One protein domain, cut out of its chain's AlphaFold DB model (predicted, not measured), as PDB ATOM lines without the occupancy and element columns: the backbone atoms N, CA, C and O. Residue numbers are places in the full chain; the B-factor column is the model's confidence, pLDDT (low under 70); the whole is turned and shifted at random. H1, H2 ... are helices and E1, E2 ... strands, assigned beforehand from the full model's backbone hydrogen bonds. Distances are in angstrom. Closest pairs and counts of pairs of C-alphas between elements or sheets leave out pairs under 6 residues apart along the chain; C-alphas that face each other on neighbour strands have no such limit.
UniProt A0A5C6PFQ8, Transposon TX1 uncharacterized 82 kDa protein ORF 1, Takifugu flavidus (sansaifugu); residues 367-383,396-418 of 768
ATOM      1  N   GLU A 367     184.650 184.017 202.134       78.62
ATOM      2  CA  GLU A 367     185.445 182.846 201.781       78.62
ATOM      3  C   GLU A 367     185.331 181.742 202.847       78.62
ATOM      4  O   GLU A 367     184.947 180.635 202.496       78.62
ATOM      5  N   GLU A 368     185.520 182.038 204.139       79.50
ATOM      6  CA  GLU A 368     185.306 181.067 205.235       79.50
ATOM      7  C   GLU A 368     183.884 180.488 205.256       79.50
ATOM      8  O   GLU A 368     183.710 179.281 205.399       79.50
ATOM      9  N   VAL A 369     182.863 181.336 205.069       80.19
ATOM     10  CA  VAL A 369     181.462 180.881 205.008       80.19
ATOM     11  C   VAL A 369     181.250 179.925 203.828       80.19
ATOM     12  O   VAL A 369     180.545 178.931 203.967       80.19
ATOM     13  N   LEU A 370     181.869 180.190 202.675       81.38
ATOM     14  CA  LEU A 370     181.749 179.329 201.497       81.38
ATOM     15  C   LEU A 370     182.567 178.041 201.588       81.38
ATOM     16  O   LEU A 370     182.133 177.042 201.024       81.38
ATOM     17  N   LEU A 371     183.696 178.042 202.300       82.94
ATOM     18  CA  LEU A 371     184.436 176.818 202.616       82.94
ATOM     19  C   LEU A 371     183.586 175.919 203.526       82.94
ATOM     20  O   LEU A 371     183.286 174.799 203.139       82.94
ATOM     21  N   ALA A 372     183.053 176.444 204.635       82.31
ATOM     22  CA  ALA A 372     182.211 175.666 205.552       82.31
ATOM     23  C   ALA A 372     180.909 175.137 204.908       82.31
ATOM     24  O   ALA A 372     180.444 174.052 205.251       82.31
ATOM     25  N   VAL A 373     180.318 175.870 203.954       83.56
ATOM     26  CA  VAL A 373     179.215 175.346 203.121       83.56
ATOM     27  C   VAL A 373     179.732 174.277 202.146       83.56
ATOM     28  O   VAL A 373     179.107 173.230 201.996       83.56
ATOM     29  N   GLY A 374     180.875 174.510 201.494       82.00
ATOM     30  CA  GLY A 374     181.506 173.588 200.543       82.00
ATOM     31  C   GLY A 374     182.012 172.280 201.158       82.00
ATOM     32  O   GLY A 374     182.069 171.271 200.456       82.00
ATOM     33  N   ASP A 375     182.324 172.273 202.453       83.69
ATOM     34  CA  ASP A 375     182.650 171.075 203.233       83.69
ATOM     35  C   ASP A 375     181.404 170.223 203.527       83.69
ATOM     36  O   ASP A 375     181.503 168.999 203.590       83.69
ATOM     37  N   GLN A 376     180.220 170.841 203.658       80.75
ATOM     38  CA  GLN A 376     178.957 170.121 203.869       80.75
ATOM     39  C   GLN A 376     178.343 169.590 202.567       80.75
ATOM     40  O   GLN A 376     178.014 168.411 202.486       80.75
ATOM     41  N   VAL A 377     178.172 170.443 201.546       82.31
ATOM     42  CA  VAL A 377     177.433 170.085 200.311       82.31
ATOM     43  C   VAL A 377     178.320 169.826 199.092       82.31
ATOM     44  O   VAL A 377     177.820 169.628 197.984       82.31
ATOM     45  N   GLY A 378     179.640 169.835 199.280       81.75
ATOM     46  CA  GLY A 378     180.629 169.701 198.218       81.75
ATOM     47  C   GLY A 378     180.899 171.026 197.501       81.75
ATOM     48  O   GLY A 378     180.014 171.631 196.896       81.75
ATOM     49  N   HIS A 379     182.162 171.451 197.497       82.69
ATOM     50  CA  HIS A 379     182.627 172.689 196.865       82.69
ATOM     51  C   HIS A 379     182.155 172.854 195.409       82.69
ATOM     52  O   HIS A 379     181.753 173.945 195.016       82.69
ATOM     53  N   ALA A 380     182.142 171.771 194.625       81.88
ATOM     54  CA  ALA A 380     181.709 171.778 193.225       81.88
ATOM     55  C   ALA A 380     180.196 172.003 193.026       81.88
ATOM     56  O   ALA A 380     179.766 172.239 191.894       81.88
ATOM     57  N   ASN A 381     179.382 171.937 194.085       82.62
ATOM     58  CA  ASN A 381     177.946 172.212 194.032       82.62
ATOM     59  C   ASN A 381     177.612 173.688 194.282       82.62
ATOM     60  O   ASN A 381     176.477 174.104 194.052       82.62
ATOM     61  N   LEU A 382     178.592 174.506 194.668       83.50
ATOM     62  CA  LEU A 382     178.446 175.954 194.786       83.50
ATOM     63  C   LEU A 382     178.580 176.586 193.396       83.50
ATOM     64  O   LEU A 382     179.576 176.391 192.713       83.50
ATOM     65  N   SER A 383     177.575 177.339 192.946       78.69
ATOM     66  CA  SER A 383     177.619 177.968 191.611       78.69
ATOM     67  C   SER A 383     177.850 179.473 191.687       78.69
ATOM     68  O   SER A 383     178.694 180.026 190.981       78.69
ATOM     69  N   VAL A 396     173.350 176.884 195.469       83.75
ATOM     70  CA  VAL A 396     173.762 175.485 195.300       83.75
ATOM     71  C   VAL A 396     173.081 174.908 194.050       83.75
ATOM     72  O   VAL A 396     172.000 175.365 193.679       83.75
ATOM     73  N   LYS A 397     173.708 173.937 193.375       80.81
ATOM     74  CA  LYS A 397     173.176 173.305 192.149       80.81
ATOM     75  C   LYS A 397     171.906 172.483 192.366       80.81
ATOM     76  O   LYS A 397     171.085 172.405 191.458       80.81
ATOM     77  N   GLU A 398     171.759 171.870 193.537       77.94
ATOM     78  CA  GLU A 398     170.696 170.909 193.838       77.94
ATOM     79  C   GLU A 398     169.854 171.384 195.026       77.94
ATOM     80  O   GLU A 398     170.387 171.801 196.055       77.94
ATOM     81  N   GLU A 399     168.530 171.291 194.903       71.44
ATOM     82  CA  GLU A 399     167.589 171.740 195.939       71.44
ATOM     83  C   GLU A 399     167.659 170.881 197.215       71.44
ATOM     84  O   GLU A 399     167.518 171.398 198.323       71.44
ATOM     85  N   GLN A 400     167.956 169.583 197.080       73.00
ATOM     86  CA  GLN A 400     168.086 168.657 198.213       73.00
ATOM     87  C   GLN A 400     169.198 169.098 199.180       73.00
ATOM     88  O   GLN A 400     168.996 169.119 200.393       73.00
ATOM     89  N   LEU A 401     170.327 169.564 198.637       76.06
ATOM     90  CA  LEU A 401     171.451 170.109 199.403       76.06
ATOM     91  C   LEU A 401     171.088 171.426 200.116       76.06
ATOM     92  O   LEU A 401     171.593 171.705 201.202       76.06
ATOM     93  N   VAL A 402     170.173 172.229 199.555       74.50
ATOM     94  CA  VAL A 402     169.640 173.431 200.227       74.50
ATOM     95  C   VAL A 402     168.725 173.045 201.390       74.50
ATOM     96  O   VAL A 402     168.822 173.645 202.461       74.50
ATOM     97  N   ALA A 403     167.871 172.031 201.220       68.88
ATOM     98  CA  ALA A 403     167.039 171.511 202.305       68.88
ATOM     99  C   ALA A 403     167.891 170.935 203.451       68.88
ATOM    100  O   ALA A 403     167.596 171.187 204.621       68.88
ATOM    101  N   GLU A 404     168.987 170.239 203.128       66.06
ATOM    102  CA  GLU A 404     169.951 169.758 204.119       66.06
ATOM    103  C   GLU A 404     170.641 170.913 204.864       66.06
ATOM    104  O   GLU A 404     170.623 170.927 206.095       66.06
ATOM    105  N   LEU A 405     171.164 171.921 204.155       72.94
ATOM    106  CA  LEU A 405     171.782 173.115 204.757       72.94
ATOM    107  C   LEU A 405     170.829 173.873 205.694       72.94
ATOM    108  O   LEU A 405     171.246 174.362 206.742       72.94
ATOM    109  N   VAL A 406     169.544 173.968 205.340       73.06
ATOM    110  CA  VAL A 406     168.504 174.598 206.175       73.06
ATOM    111  C   VAL A 406     168.143 173.734 207.392       73.06
ATOM    112  O   VAL A 406     167.804 174.273 208.446       73.06
ATOM    113  N   GLY A 407     168.233 172.406 207.274       64.00
ATOM    114  CA  GLY A 407     168.010 171.472 208.380       64.00
ATOM    115  C   GLY A 407     169.184 171.373 209.360       64.00
ATOM    116  O   GLY A 407     168.953 171.296 210.566       64.00
ATOM    117  N   ARG A 408     170.425 171.380 208.853       69.44
ATOM    118  CA  ARG A 408     171.665 171.191 209.627       69.44
ATOM    119  C   ARG A 408     172.314 172.489 210.106       69.44
ATOM    120  O   ARG A 408     172.945 172.467 211.156       69.44
ATOM    121  N   GLY A 409     172.173 173.587 209.362       71.88
ATOM    122  CA  GLY A 409     172.921 174.825 209.593       71.88
ATOM    123  C   GLY A 409     174.421 174.701 209.294       71.88
ATOM    124  O   GLY A 409     174.946 173.618 209.041       71.88
ATOM    125  N   VAL A 410     175.128 175.833 209.310       78.94
ATOM    126  CA  VAL A 410     176.548 175.911 208.927       78.94
ATOM    127  C   VAL A 410     177.367 176.426 210.101       78.94
ATOM    128  O   VAL A 410     177.115 177.521 210.597       78.94
ATOM    129  N   THR A 411     178.377 175.679 210.533       75.00
ATOM    130  CA  THR A 411     179.283 176.118 211.604       75.00
ATOM    131  C   THR A 411     180.528 176.763 211.002       75.00
ATOM    132  O   THR A 411     181.273 176.104 210.285       75.00
ATOM    133  N   VAL A 412     180.782 178.037 211.314       76.94
ATOM    134  CA  VAL A 412     181.991 178.775 210.902       76.94
ATOM    135  C   VAL A 412     182.728 179.230 212.153       76.94
ATOM    136  O   VAL A 412     182.150 179.919 212.991       76.94
ATOM    137  N   ASN A 413     184.002 178.855 212.288       68.88
ATOM    138  CA  ASN A 413     184.859 179.215 213.428       68.88
ATOM    139  C   ASN A 413     184.217 178.891 214.799       68.88
ATOM    140  O   ASN A 413     184.316 179.666 215.747       68.88
ATOM    141  N   GLY A 414     183.497 177.764 214.886       61.62
ATOM    142  CA  GLY A 414     182.752 177.336 216.080       61.62
ATOM    143  C   GLY A 414     181.391 178.022 216.295       61.62
ATOM    144  O   GLY A 414     180.613 177.560 217.125       61.62
ATOM    145  N   ALA A 415     181.059 179.072 215.539       66.75
ATOM    146  CA  ALA A 415     179.765 179.745 215.605       66.75
ATOM    147  C   ALA A 415     178.751 179.111 214.639       66.75
ATOM    148  O   ALA A 415     179.016 178.970 213.444       66.75
ATOM    149  N   TYR A 416     177.567 178.767 215.150       71.00
ATOM    150  CA  TYR A 416     176.468 178.218 214.356       71.00
ATOM    151  C   TYR A 416     175.716 179.321 213.592       71.00
ATOM    152  O   TYR A 416     175.166 180.247 214.192       71.00
ATOM    153  N   LEU A 417     175.655 179.202 212.266       72.19
ATOM    154  CA  LEU A 417     174.898 180.070 211.367       72.19
ATOM    155  C   LEU A 417     173.653 179.324 210.869       72.19
ATOM    156  O   LEU A 417     173.741 178.345 210.126       72.19
ATOM    157  N   GLN A 418     172.477 179.818 211.250       68.06
ATOM    158  CA  GLN A 418     171.206 179.306 210.744       68.06
ATOM    159  C   GLN A 418     171.017 179.712 209.274       68.06
ATOM    160  O   GLN A 418     170.831 180.889 208.961       68.06
TER     161      GLN A 418
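AT A GLANCE: This is residues 367 to 383 and 396 to 418 of the 768 residues of the protein "Transposon TX1 uncharacterized 82 kDa protein ORF 1" of Takifugu flavidus (sansaifugu) (UniProt A0A5C6PFQ8). A helix, H2, and a small two-stranded hairpin, E1 and E2, follow each other along the length of a flat domain, and a second helix, H1, packs on E1 and meets H2 about perpendicular. The printed part has 40 residues, with two named helices and two named strands in the order H1, H2, E1, E2; the sheet, E1 - E2, is antiparallel, and the class is mixed, helices and strands. The whole is compact, with a radius of gyration of the C-alphas of 9.5 A and spans of 26 by 20 by 11 A.

HOW THE PARTS SIT: H1, residues 367 to 377, and H2, residues 399 to 408, touch; their closest C-alphas are those of Val 377 and Leu 401, 6.1 A apart. Their lines stand about perpendicular, at 73 degrees. Every O i to N i+4 pair is within hydrogen-bond range in H2, and 6 of 7 in H1. The closest C-alphas of H1 and E1, residues 410 to 412, are those of Ala 372 and Val 412, 6.2 A apart. E1 and E2, residues 415 to 417, form an antiparallel hairpin at 144 degrees, with N 410 and O 417 at 3.0 A and N 417 and O 410 at 2.8 A, both within hydrogen-bond range. E2 is apart from H1 and H2.

IN THESE COORDINATES: H1 begins at C-alpha 367 (185.445, 182.846, 201.781) and is 15.1 A long. H2, 14.3 A long, begins at C-alpha 399 (167.589, 171.740, 195.939). E1 and E2 are each 6.5 A long, and E2 ends at C-alpha 417 (174.898, 180.070, 211.367).

THE WHOLE: The C-alphas of Glu 398 and Gly 414 are the two farthest apart, 26.1 A. Residues 384 to 395 are not printed, and C-alphas 383 and 396 are 5.9 A apart across the cut, which lies in the link from H1 to H2. The links H2 to E1 and E1 to E2 are tight. The mean pLDDT of the printed part is 76.3, with residues 403 to 404, 407 to 408, 413 to 415 and 418 under 70.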